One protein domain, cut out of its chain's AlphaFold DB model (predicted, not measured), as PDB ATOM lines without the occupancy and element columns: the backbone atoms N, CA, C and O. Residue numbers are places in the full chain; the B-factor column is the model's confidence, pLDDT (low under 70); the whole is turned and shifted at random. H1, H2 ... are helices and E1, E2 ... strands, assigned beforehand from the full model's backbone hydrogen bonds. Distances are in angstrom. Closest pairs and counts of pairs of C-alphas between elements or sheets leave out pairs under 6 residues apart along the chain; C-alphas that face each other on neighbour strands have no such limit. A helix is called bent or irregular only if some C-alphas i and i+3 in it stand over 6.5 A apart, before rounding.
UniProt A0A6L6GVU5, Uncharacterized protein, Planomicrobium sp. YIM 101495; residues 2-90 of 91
ATOM      1  N   GLU A   2      20.935  37.225  38.020       76.06
ATOM      2  CA  GLU A   2      21.671  37.576  36.790       76.06
ATOM      3  C   GLU A   2      21.101  36.915  35.521       76.06
ATOM      4  O   GLU A   2      20.904  37.577  34.508       76.06
ATOM      5  N   THR A   3      20.721  35.634  35.592       85.00
ATOM      6  CA  THR A   3      20.168  34.887  34.447       85.00
ATOM      7  C   THR A   3      18.820  35.414  33.960       85.00
ATOM      8  O   THR A   3      18.569  35.426  32.758       85.00
ATOM      9  N   VAL A   4      17.957  35.885  34.868       88.25
ATOM     10  CA  VAL A   4      16.665  36.470  34.479       88.25
ATOM     11  C   VAL A   4      16.869  37.790  33.746       88.25
ATOM     12  O   VAL A   4      16.233  38.004  32.722       88.25
ATOM     13  N   VAL A   5      17.816  38.624  34.187       85.38
ATOM     14  CA  VAL A   5      18.155  39.889  33.516       85.38
ATOM     15  C   VAL A   5      18.707  39.629  32.114       85.38
ATOM     16  O   VAL A   5      18.254  40.255  31.161       85.38
ATOM     17  N   SER A   6      19.613  38.661  31.956       88.38
ATOM     18  CA  SER A   6      20.133  38.284  30.636       88.38
ATOM     19  C   SER A   6      19.040  37.770  29.694       88.38
ATOM     20  O   SER A   6      19.036  38.129  28.519       88.38
ATOM     21  N   LEU A   7      18.088  36.979  30.200       89.00
ATOM     22  CA  LEU A   7      16.941  36.514  29.414       89.00
ATOM     23  C   LEU A   7      16.029  37.672  29.008       89.00
ATOM     24  O   LEU A   7      15.659  37.757  27.842       89.00
ATOM     25  N   PHE A   8      15.708  38.589  29.926       88.94
ATOM     26  CA  PHE A   8      14.914  39.780  29.606       88.94
ATOM     27  C   PHE A   8      15.574  40.625  28.517       88.94
ATOM     28  O   PHE A   8      14.908  40.992  27.555       88.94
ATOM     29  N   ILE A   9      16.884  40.862  28.620       87.38
ATOM     30  CA  ILE A   9      17.644  41.589  27.599       87.38
ATOM     31  C   ILE A   9      17.573  40.858  26.253       87.38
ATOM     32  O   ILE A   9      17.277  41.483  25.237       87.38
ATOM     33  N   ALA A  10      17.777  39.537  26.234       86.62
ATOM     34  CA  ALA A  10      17.671  38.748  25.010       86.62
ATOM     35  C   ALA A  10      16.266  38.851  24.387       86.62
ATOM     36  O   ALA A  10      16.147  39.153  23.202       86.62
ATOM     37  N   PHE A  11      15.202  38.684  25.177       88.31
ATOM     38  CA  PHE A  11      13.823  38.816  24.697       88.31
ATOM     39  C   PHE A  11      13.506  40.223  24.186       88.31
ATOM     40  O   PHE A  11      12.833  40.348  23.167       88.31
ATOM     41  N   SER A  12      14.009  41.278  24.830       85.00
ATOM     42  CA  SER A  12      13.838  42.651  24.346       85.00
ATOM     43  C   SER A  12      14.550  42.888  23.010       85.00
ATOM     44  O   SER A  12      14.006  43.561  22.135       85.00
ATOM     45  N   ILE A  13      15.736  42.306  22.816       84.38
ATOM     46  CA  ILE A  13      16.487  42.430  21.559       84.38
ATOM     47  C   ILE A  13      15.795  41.643  20.444       84.38
ATOM     48  O   ILE A  13      15.475  42.211  19.405       84.38
ATOM     49  N   PHE A  14      15.500  40.358  20.648       86.75
ATOM     50  CA  PHE A  14      14.835  39.551  19.618       86.75
ATOM     51  C   PHE A  14      13.407  40.028  19.338       86.75
ATOM     52  O   PHE A  14      12.979  40.034  18.186       86.75
ATOM     53  N   GLY A  15      12.700  40.499  20.367       84.62
ATOM     54  CA  GLY A  15      11.357  41.058  20.243       84.62
ATOM     55  C   GLY A  15      11.298  42.357  19.438       84.62
ATOM     56  O   GLY A  15      10.244  42.668  18.901       84.62
ATOM     57  N   THR A  16      12.405  43.095  19.317       86.25
ATOM     58  CA  THR A  16      12.483  44.310  18.484       86.25
ATOM     59  C   THR A  16      13.122  44.048  17.123       86.25
ATOM     60  O   THR A  16      12.679  44.604  16.119       86.25
ATOM     61  N   LEU A  17      14.115  43.159  17.063       87.12
ATOM     62  CA  LEU A  17      14.831  42.845  15.829       87.12
ATOM     63  C   LEU A  17      13.973  42.048  14.840       87.12
ATOM     64  O   LEU A  17      14.017  42.331  13.646       87.12
ATOM     65  N   LEU A  18      13.183  41.077  15.314       85.62
ATOM     66  CA  LEU A  18      12.341  40.259  14.434       85.62
ATOM     67  C   LEU A  18      11.281  41.097  13.694       85.62
ATOM     68  O   LEU A  18      11.253  41.020  12.464       85.62
ATOM     69  N   PRO A  19      10.476  41.950  14.366       85.31
ATOM     70  CA  PRO A  19       9.537  42.830  13.669       85.31
ATOM     71  C   PRO A  19      10.222  43.776  12.681       85.31
ATOM     72  O   PRO A  19       9.714  43.989  11.585       85.31
ATOM     73  N   ALA A  20      11.392  44.314  13.042       88.25
ATOM     74  CA  ALA A  20      12.141  45.211  12.167       88.25
ATOM     75  C   ALA A  20      12.624  44.506  10.890       88.25
ATOM     76  O   ALA A  20      12.501  45.058   9.797       88.25
ATOM     77  N   MET A  21      13.138  43.275  11.005       88.31
ATOM     78  CA  MET A  21      13.547  42.497   9.833       88.31
ATOM     79  C   MET A  21      12.360  42.120   8.951       88.31
ATOM     80  O   MET A  21      12.479  42.176   7.730       88.31
ATOM     81  N   GLN A  22      11.220  41.779   9.551       88.31
ATOM     82  CA  GLN A  22      10.014  41.460   8.795       88.31
ATOM     83  C   GLN A  22       9.515  42.670   7.996       88.31
ATOM     84  O   GLN A  22       9.298  42.557   6.793       88.31
ATOM     85  N   GLN A  23       9.453  43.848   8.623       89.00
ATOM     86  CA  GLN A  23       9.079  45.081   7.932       89.00
ATOM     87  C   GLN A  23      10.067  45.441   6.811       89.00
ATOM     88  O   GLN A  23       9.665  45.918   5.749       89.00
ATOM     89  N   MET A  24      11.365  45.199   7.022       91.81
ATOM     90  CA  MET A  24      12.370  45.409   5.981       91.81
ATOM     91  C   MET A  24      12.160  44.458   4.800       91.81
ATOM     92  O   MET A  24      12.200  44.911   3.660       91.81
ATOM     93  N   HIS A  25      11.917  43.172   5.058       91.31
ATOM     94  CA  HIS A  25      11.677  42.184   4.010       91.31
ATOM     95  C   HIS A  25      10.455  42.551   3.165       91.31
ATOM     96  O   HIS A  25      10.588  42.675   1.953       91.31
ATOM     97  N   GLU A  26       9.323  42.867   3.800       91.00
ATOM     98  CA  GLU A  26       8.115  43.333   3.104       91.00
ATOM     99  C   GLU A  26       8.396  44.568   2.233       91.00
ATOM    100  O   GLU A  26       7.970  44.642   1.083       91.00
ATOM    101  N   SER A  27       9.178  45.528   2.740       91.94
ATOM    102  CA  SER A  27       9.532  46.729   1.975       91.94
ATOM    103  C   SER A  27      10.432  46.451   0.767       91.94
ATOM    104  O   SER A  27      10.404  47.213  -0.200       91.94
ATOM    105  N   LEU A  28      11.256  45.403   0.830       93.31
ATOM    106  CA  LEU A  28      12.136  45.005  -0.264       93.31
ATOM    107  C   LEU A  28      11.354  44.280  -1.354       93.31
ATOM    108  O   LEU A  28      11.537  44.631  -2.515       93.31
ATOM    109  N   GLU A  29      10.456  43.366  -0.978       93.88
ATOM    110  CA  GLU A  29       9.570  42.672  -1.922       93.88
ATOM    111  C   GLU A  29       8.752  43.688  -2.732       93.88
ATOM    112  O   GLU A  29       8.849  43.731  -3.955       93.88
ATOM    113  N   LEU A  30       8.072  44.622  -2.057       92.88
ATOM    114  CA  LEU A  30       7.272  45.652  -2.734       92.88
ATOM    115  C   LEU A  30       8.106  46.536  -3.675       92.88
ATOM    116  O   LEU A  30       7.664  46.911  -4.761       92.88
ATOM    117  N   LYS A  31       9.334  46.891  -3.279       93.38
ATOM    118  CA  LYS A  31      10.226  47.689  -4.135       93.38
ATOM    119  C   LYS A  31      10.734  46.905  -5.334       93.38
ATOM    120  O   LYS A  31      10.877  47.489  -6.407       93.38
ATOM    121  N   GLN A  32      11.040  45.627  -5.151       95.50
ATOM    122  CA  GLN A  32      11.470  44.757  -6.234       95.50
ATOM    123  C   GLN A  32      10.345  44.602  -7.262       95.50
ATOM    124  O   GLN A  32      10.578  44.833  -8.446       95.50
ATOM    125  N   GLU A  33       9.112  44.370  -6.807       95.69
ATOM    126  CA  GLU A  33       7.946  44.256  -7.687       95.69
ATOM    127  C   GLU A  33       7.704  45.519  -8.522       95.69
ATOM    128  O   GLU A  33       7.384  45.427  -9.710       95.69
ATOM    129  N   GLN A  34       7.910  46.703  -7.933       94.19
ATOM    130  CA  GLN A  34       7.831  47.973  -8.659       94.19
ATOM    131  C   GLN A  34       8.905  48.082  -9.746       94.19
ATOM    132  O   GLN A  34       8.609  48.507 -10.864       94.19
ATOM    133  N   VAL A  35      10.149  47.699  -9.443       96.25
ATOM    134  CA  VAL A  35      11.237  47.686 -10.435       96.25
ATOM    135  C   VAL A  35      10.887  46.748 -11.589       96.25
ATOM    136  O   VAL A  35      10.963  47.158 -12.749       96.25
ATOM    137  N   ASP A  36      10.411  45.544 -11.285       97.44
ATOM    138  CA  ASP A  36      10.011  44.556 -12.286       97.44
ATOM    139  C   ASP A  36       8.831  45.032 -13.145       97.44
ATOM    140  O   ASP A  36       8.790  44.770 -14.355       97.44
ATOM    141  N   ALA A  37       7.895  45.793 -12.574       96.50
ATOM    142  CA  ALA A  37       6.814  46.422 -13.327       96.50
ATOM    143  C   ALA A  37       7.339  47.476 -14.321       96.50
ATOM    144  O   ALA A  37       6.910  47.494 -15.479       96.50
ATOM    145  N   TYR A  38       8.307  48.308 -13.922       95.88
ATOM    146  CA  TYR A  38       8.950  49.276 -14.823       95.88
ATOM    147  C   TYR A  38       9.794  48.606 -15.913       95.88
ATOM    148  O   TYR A  38       9.764  49.036 -17.068       95.88
ATOM    149  N   GLU A  39      10.502  47.526 -15.590       96.25
ATOM    150  CA  GLU A  39      11.167  46.711 -16.610       96.25
ATOM    151  C   GLU A  39      10.158  46.119 -17.596       96.25
ATOM    152  O   GLU A  39      10.394  46.117 -18.806       96.25
ATOM    153  N   THR A  40       9.005  45.667 -17.096       96.75
ATOM    154  CA  THR A  40       7.930  45.130 -17.935       96.75
ATOM    155  C   THR A  40       7.360  46.198 -18.865       96.75
ATOM    156  O   THR A  40       7.120  45.896 -20.031       96.75
ATOM    157  N   LEU A  41       7.203  47.447 -18.407       95.38
ATOM    158  CA  LEU A  41       6.831  48.570 -19.278       95.38
ATOM    159  C   LEU A  41       7.841  48.735 -20.422       95.38
ATOM    160  O   LEU A  41       7.460  48.824 -21.589       95.38
ATOM    161  N   HIS A  42       9.135  48.729 -20.105       94.62
ATOM    162  CA  HIS A  42      10.190  48.890 -21.106       94.62
ATOM    163  C   HIS A  42      10.225  47.742 -22.125       94.62
ATOM    164  O   HIS A  42      10.329  47.978 -23.332       94.62
ATOM    165  N   GLU A  43      10.110  46.496 -21.661       94.81
ATOM    166  CA  GLU A  43      10.039  45.320 -22.538       94.81
ATOM    167  C   GLU A  43       8.763  45.322 -23.392       94.81
ATOM    168  O   GLU A  43       8.828  45.052 -24.594       94.81
ATOM    169  N   ALA A  44       7.621  45.729 -22.833       94.75
ATOM    170  CA  ALA A  44       6.370  45.859 -23.575       94.75
ATOM    171  C   ALA A  44       6.490  46.855 -24.741       94.75
ATOM    172  O   ALA A  44       6.054  46.549 -25.851       94.75
ATOM    173  N   VAL A  45       7.162  48.000 -24.553       93.75
ATOM    174  CA  VAL A  45       7.433  48.949 -25.653       93.75
ATOM    175  C   VAL A  45       8.258  48.295 -26.769       93.75
ATOM    176  O   VAL A  45       7.995  48.529 -27.956       93.75
ATOM    177  N   LYS A  46       9.250  47.461 -26.429       94.06
ATOM    178  CA  LYS A  46      10.029  46.721 -27.437       94.06
ATOM    179  C   LYS A  46       9.154  45.717 -28.179       94.06
ATOM    180  O   LYS A  46       9.205  45.680 -29.409       94.06
ATOM    181  N   GLU A  47       8.334  44.946 -27.468       94.44
ATOM    182  CA  GLU A  47       7.418  43.981 -28.082       94.44
ATOM    183  C   GLU A  47       6.394  44.657 -28.999       94.44
ATOM    184  O   GLU A  47       6.175  44.192 -30.120       94.44
ATOM    185  N   MET A  48       5.839  45.796 -28.583       92.88
ATOM    186  CA  MET A  48       4.957  46.617 -29.413       92.88
ATOM    187  C   MET A  48       5.651  47.038 -30.714       92.88
ATOM    188  O   MET A  48       5.091  46.865 -31.796       92.88
ATOM    189  N   LYS A  49       6.891  47.540 -30.633       91.94
ATOM    190  CA  LYS A  49       7.652  48.003 -31.808       91.94
ATOM    191  C   LYS A  49       8.080  46.862 -32.734       91.94
ATOM    192  O   LYS A  49       8.113  47.050 -33.945       91.94
ATOM    193  N   GLN A  50       8.426  45.700 -32.183       94.62
ATOM    194  CA  GLN A  50       8.973  44.578 -32.954       94.62
ATOM    195  C   GLN A  50       7.899  43.638 -33.509       94.62
ATOM    196  O   GLN A  50       8.066  43.096 -34.599       94.62
ATOM    197  N   ARG A  51       6.822  43.409 -32.751       93.38
ATOM    198  CA  ARG A  51       5.800  42.394 -33.053       93.38
ATOM    199  C   ARG A  51       4.420  42.991 -33.324       93.38
ATOM    200  O   ARG A  51       3.540  42.269 -33.782       93.38
ATOM    201  N   GLY A  52       4.210  44.279 -33.039       92.31
ATOM    202  CA  GLY A  52       2.919  44.949 -33.229       92.31
ATOM    203  C   GLY A  52       1.829  44.508 -32.246       92.31
ATOM    204  O   GLY A  52       0.655  44.811 -32.457       92.31
ATOM    205  N   VAL A  53       2.187  43.780 -31.184       94.44
ATOM    206  CA  VAL A  53       1.252  43.376 -30.124       94.44
ATOM    207  C   VAL A  53       0.900  44.571 -29.240       94.44
ATOM    208  O   VAL A  53       1.717  45.463 -29.053       94.44
ATOM    209  N   ARG A  54      -0.319  44.605 -28.692       94.25
ATOM    210  CA  ARG A  54      -0.796  45.689 -27.805       94.25
ATOM    211  C   ARG A  54      -1.065  45.240 -26.376       94.25
ATOM    212  O   ARG A  54      -1.473  46.047 -25.548       94.25
ATOM    213  N   SER A  55      -0.869  43.966 -26.094       96.00
ATOM    214  CA  SER A  55      -0.974  43.407 -24.759       96.00
ATOM    215  C   SER A  55      -0.121  42.160 -24.668       96.00
ATOM    216  O   SER A  55       0.148  41.506 -25.680       96.00
ATOM    217  N   GLY A  56       0.227  41.792 -23.448       96.06
ATOM    218  CA  GLY A  56       0.997  40.597 -23.178       96.06
ATOM    219  C   GLY A  56       1.122  40.357 -21.689       96.06
ATOM    220  O   GLY A  56       0.505  41.032 -20.866       96.06
ATOM    221  N   THR A  57       1.925  39.359 -21.356       96.62
ATOM    222  CA  THR A  57       2.243  39.034 -19.970       96.62
ATOM    223  C   THR A  57       3.733  38.771 -19.861       96.62
ATOM    224  O   THR A  57       4.330  38.186 -20.768       96.62
ATOM    225  N   ARG A  58       4.336  39.205 -18.759       96.06
ATOM    226  CA  ARG A  58       5.693  38.840 -18.358       96.06
ATOM    227  C   ARG A  58       5.601  38.187 -16.992       96.06
ATOM    228  O   ARG A  58       4.937  38.698 -16.098       96.06
ATOM    229  N   ARG A  59       6.266  37.049 -16.833       96.50
ATOM    230  CA  ARG A  59       6.402  36.391 -15.537       96.50
ATOM    231  C   ARG A  59       7.819  36.605 -15.031       96.50
ATOM    232  O   ARG A  59       8.763  36.262 -15.742       96.50
ATOM    233  N   VAL A  60       7.939  37.142 -13.824       95.00
ATOM    234  CA  VAL A  60       9.194  37.212 -13.072       95.00
ATOM    235  C   VAL A  60       8.944  36.445 -11.784       95.00
ATOM    236  O   VAL A  60       7.987  36.729 -11.068       95.00
ATOM    237  N   ASP A  61       9.716  35.384 -11.567       89.94
ATOM    238  CA  ASP A  61       9.523  34.442 -10.463       89.94
ATOM    239  C   ASP A  61       8.076  33.905 -10.365       89.94
ATOM    240  O   ASP A  61       7.603  33.130 -11.216       89.94
ATOM    241  N   THR A  62       7.358  34.290  -9.309       90.19
ATOM    242  CA  THR A  62       5.963  33.916  -9.058       90.19
ATOM    243  C   THR A  62       4.960  34.975  -9.493       90.19
ATOM    244  O   THR A  62       3.782  34.642  -9.620       90.19
ATOM    245  N   VAL A  63       5.406  36.203  -9.768       95.38
ATOM    246  CA  VAL A  63       4.535  37.339 -10.083       95.38
ATOM    247  C   VAL A  63       4.280  37.405 -11.588       95.38
ATOM    248  O   VAL A  63       5.175  37.232 -12.424       95.38
ATOM    249  N   VAL A  64       3.015  37.620 -11.946       97.56
ATOM    250  CA  VAL A  64       2.578  37.788 -13.334       97.56
ATOM    251  C   VAL A  64       2.230  39.251 -13.559       97.56
ATOM    252  O   VAL A  64       1.286  39.776 -12.973       97.56
ATOM    253  N   TYR A  65       2.990  39.880 -14.447       97.88
ATOM    254  CA  TYR A  65       2.795  41.248 -14.893       97.88
ATOM    255  C   TYR A  65       2.033  41.227 -16.211       97.88
ATOM    256  O   TYR A  65       2.544  40.786 -17.242       97.88
ATOM    257  N   GLU A  66       0.798  41.698 -16.183       97.88
ATOM    258  CA  GLU A  66      -0.055  41.821 -17.356       97.88
ATOM    259  C   GLU A  66       0.069  43.233 -17.898       97.88
ATOM    260  O   GLU A  66      -0.160  44.196 -17.174       97.88
ATOM    261  N   TRP A  67       0.417  43.381 -19.170       97.12
ATOM    262  CA  TRP A  67       0.579  44.694 -19.772       97.12
ATOM    263  C   TRP A  67      -0.375  44.891 -20.940       97.12
ATOM    264  O   TRP A  67      -0.687  43.958 -21.686       97.12
ATOM    265  N   LYS A  68      -0.861  46.123 -21.094       96.56
ATOM    266  CA  LYS A  68      -1.809  46.499 -22.143       96.56
ATOM    267  C   LYS A  68      -1.632  47.962 -22.541       96.56
ATOM    268  O   LYS A  68      -1.467  48.827 -21.689       96.56
ATOM    269  N   ALA A  69      -1.689  48.227 -23.842       93.31
ATOM    270  CA  ALA A  69      -1.516  49.542 -24.447       93.31
ATOM    271  C   ALA A  69      -2.843  50.080 -25.010       93.31
ATOM    272  O   ALA A  69      -3.129  49.919 -26.204       93.31
ATOM    273  N   GLU A  70      -3.653  50.723 -24.161       86.44
ATOM    274  CA  GLU A  70      -4.943  51.351 -24.504       86.44
ATOM    275  C   GLU A  70      -5.319  52.473 -23.507       86.44
ATOM    276  O   GLU A  70      -5.711  52.152 -22.388       86.44
ATOM    277  N   PRO A  71      -5.339  53.777 -23.865       86.25
ATOM    278  CA  PRO A  71      -4.542  54.505 -24.865       86.25
ATOM    279  C   PRO A  71      -3.079  54.742 -24.436       86.25
ATOM    280  O   PRO A  71      -2.252  55.075 -25.278       86.25
ATOM    281  N   VAL A  72      -2.774  54.549 -23.154       91.88
ATOM    282  CA  VAL A  72      -1.425  54.561 -22.569       91.88
ATOM    283  C   VAL A  72      -0.981  53.126 -22.282       91.88
ATOM    284  O   VAL A  72      -1.808  52.208 -22.303       91.88
ATOM    285  N   LEU A  73       0.314  52.907 -22.049       94.88
ATOM    286  CA  LEU A  73       0.836  51.592 -21.691       94.88
ATOM    287  C   LEU A  73       0.757  51.412 -20.173       94.88
ATOM    288  O   LEU A  73       1.354  52.181 -19.425       94.88
ATOM    289  N   CYS A  74       0.042  50.385 -19.726       96.62
ATOM    290  CA  CYS A  74      -0.069  50.037 -18.314       96.62
ATOM    291  C   CYS A  74       0.404  48.608 -18.062       96.62
ATOM    292  O   CYS A  74       0.213  47.733 -18.908       96.62
ATOM    293  N   VAL A  75       0.973  48.387 -16.880       97.69
ATOM    294  CA  VAL A  75       1.305  47.079 -16.311       97.69
ATOM    295  C   VAL A  75       0.505  46.904 -15.029       97.69
ATOM    296  O   VAL A  75       0.541  47.773 -14.161       97.69
ATOM    297  N   SER A  76      -0.194  45.782 -14.905       97.56
ATOM    298  CA  SER A  76      -0.952  45.377 -13.725       97.56
ATOM    299  C   SER A  76      -0.392  44.078 -13.156       97.56
ATOM    300  O   SER A  76      -0.080  43.154 -13.907       97.56
ATOM    301  N   TYR A  77      -0.298  43.988 -11.835       97.75
ATOM    302  CA  TYR A  77       0.201  42.810 -11.122       97.75
ATOM    303  C   TYR A  77      -0.445  42.718  -9.738       97.75
ATOM    304  O   TYR A  77      -1.088  43.660  -9.275       97.75
ATOM    305  N   GLU A  78      -0.331  41.554  -9.112       97.19
ATOM    306  CA  GLU A  78      -0.658  41.359  -7.699       97.19
ATOM    307  C   GLU A  78       0.636  41.507  -6.898       97.19
ATOM    308  O   GLU A  78       1.638  40.888  -7.256       97.19
ATOM    309  N   THR A  79       0.632  42.371  -5.886       94.50
ATOM    310  CA  THR A  79       1.784  42.602  -5.012       94.50
ATOM    311  C   THR A  79       1.982  41.435  -4.055       94.50
ATOM    312  O   THR A  79       1.081  40.617  -3.845       94.50
ATOM    313  N   TYR A  80       3.116  41.422  -3.363       90.62
ATOM    314  CA  TYR A  80       3.422  40.477  -2.291       90.62
ATOM    315  C   TYR A  80       2.337  40.449  -1.198       90.62
ATOM    316  O   TYR A  80       2.120  39.433  -0.538       90.62
ATOM    317  N   GLN A  81       1.616  41.559  -1.021       92.06
ATOM    318  CA  GLN A  81       0.524  41.691  -0.052       92.06
ATOM    319  C   GLN A  81      -0.838  41.215  -0.591       92.06
ATOM    320  O   GLN A  81      -1.832  41.261   0.135       92.06
ATOM    321  N   GLY A  82      -0.901  40.736  -1.837       93.31
ATOM    322  CA  GLY A  82      -2.137  40.317  -2.498       93.31
ATOM    323  C   GLY A  82      -2.968  41.483  -3.038       93.31
ATOM    324  O   GLY A  82      -4.133  41.303  -3.395       93.31
ATOM    325  N   GLU A  83      -2.409  42.695  -3.074       94.75
ATOM    326  CA  GLU A  83      -3.098  43.878  -3.583       94.75
ATOM    327  C   GLU A  83      -2.850  44.017  -5.082       94.75
ATOM    328  O   GLU A  83      -1.740  43.818  -5.568       94.75
ATOM    329  N   ARG A  84      -3.882  44.372  -5.852       96.44
ATOM    330  CA  ARG A  84      -3.701  44.594  -7.287       96.44
ATOM    331  C   ARG A  84      -3.218  46.016  -7.542       96.44
ATOM    332  O   ARG A  84      -3.976  46.967  -7.361       96.44
ATOM    333  N   GLU A  85      -1.994  46.142  -8.039       96.44
ATOM    334  CA  GLU A  85      -1.407  47.414  -8.452       96.44
ATOM    335  C   GLU A  85      -1.433  47.579  -9.973       96.44
ATOM    336  O   GLU A  85      -1.539  46.622 -10.747       96.44
ATOM    337  N   THR A  86      -1.404  48.832 -10.428       96.50
ATOM    338  CA  THR A  86      -1.293  49.170 -11.849       96.50
ATOM    339  C   THR A  86      -0.466  50.431 -12.024       96.50
ATOM    340  O   THR A  86      -0.781  51.471 -11.449       96.50
ATOM    341  N   ILE A  87       0.571  50.340 -12.853       95.12
ATOM    342  CA  ILE A  87       1.470  51.444 -13.184       95.12
ATOM    343  C   ILE A  87       1.330  51.724 -14.674       95.12
ATOM    344  O   ILE A  87       1.427  50.812 -15.494       95.12
ATOM    345  N   CYS A  88       1.105  52.987 -15.023       94.56
ATOM    346  CA  CYS A  88       0.979  53.428 -16.406       94.56
ATOM    347  C   CYS A  88       2.084  54.420 -16.760       94.56
ATOM    348  O   CYS A  88       2.470  55.253 -15.938       94.56
ATOM    349  N   ALA A  89       2.557  54.346 -17.998       88.19
ATOM    350  CA  ALA A  89       3.489  55.291 -18.584       88.19
ATOM    351  C   ALA A  89       3.082  55.597 -20.029       88.19
ATOM    352  O   ALA A  89       2.495  54.760 -20.724       88.19
ATOM    353  N   ASP A  90       3.403  56.808 -20.482       76.06
ATOM    354  CA  ASP A  90       3.321  57.131 -21.900       76.06
ATOM    355  C   ASP A  90       4.407  56.341 -22.662       76.06
ATOM    356  O   ASP A  90       5.567  56.347 -22.234       76.06
TER     357      ASP A  90
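This is residues 2 to 90 of the 91 residues of an uncharacterized protein of Planomicrobium sp. YIM 101495 (UniProt A0A6L6GVU5). A small, strongly twisted sheet of four strands packs on one end of a single very long helix, H1, whose other end sticks out as a bare arm, residues 2 to 25. The arm lengthens the whole to a span of 73 A; the body without it, 65 residues, spans 36 by 21 by 14 A, with H1 over one face of the sheet and the other face bare. The printed part has 89 residues, with one named helix and then four strands along the chain, H1 E1 E2 E3 E4, and the sheet has the order E1 - E2 - E3 - E4, all antiparallel. The class is mixed, helices and strands. The whole is extended, with a radius of gyration of the C-alphas of 20.5 A, and spans 73 by 18 by 18 A, a rod in outline.

Begin with the sheet of E1, residues 55 to 60, E2, residues 63 to 69, E3, residues 73 to 78, and E4, residues 84 to 89. It is a meander, each strand the antiparallel neighbour of the one before, and each such pair is a hairpin. Between E1 and E2, at 158 degrees, look for N 58 and O 65, 2.8 A apart and within hydrogen-bond range. Between E2 and E3, at 157 degrees, N 66 and O 76 are within that range at 2.8 A. Between E3 and E4, at 161 degrees, N 75 and O 87 are within it at 2.8 A. The edge strands E1 and E4 are apart. H1, residues 2 to 51, is on one face of this sheet, and the two make two layers, a helix on a sheet. Its residues 33 to 48 make the pairs of C-alphas within 10 A of the sheet. Look at Ala 37: its C-alpha is 6.3 A from that of Val 75, the closest pair of H1 and E3, and 6.7 A from that of Tyr 65, the closest pair of H1 and E2. Toward E1 the closest C-alphas are those of Thr 40 and Arg 58, 6.7 A apart. In H1, 45 of 46 O i to N i+4 pairs are within hydrogen-bond range.

Find C-alpha 55 at (-0.974, 43.407, -24.759), where E1 begins; E2, the longest strand, measures 19.8 A from first to last C-alpha. E1 measures 16.7 A, E3 17.4 A and E4 17.1 A, and E4 ends at C-alpha 89, (3.489, 55.291, -18.584). Go back to C-alpha 2 at (21.671, 37.576, 36.790); from there H1 runs 71.8 A to C-alpha 51 and is not bent.

The two C-alphas farthest apart are those of Glu 2 and Gly 52, 72.9 A. Residues 2 to 25, which belong to H1, stand free. The printed part has no cut, and its four links, H1 to E1, E1 to E2, E2 to E3 and E3 to E4, are tight. The mean pLDDT of the printed part is 92.2, and no printed residue is under 70.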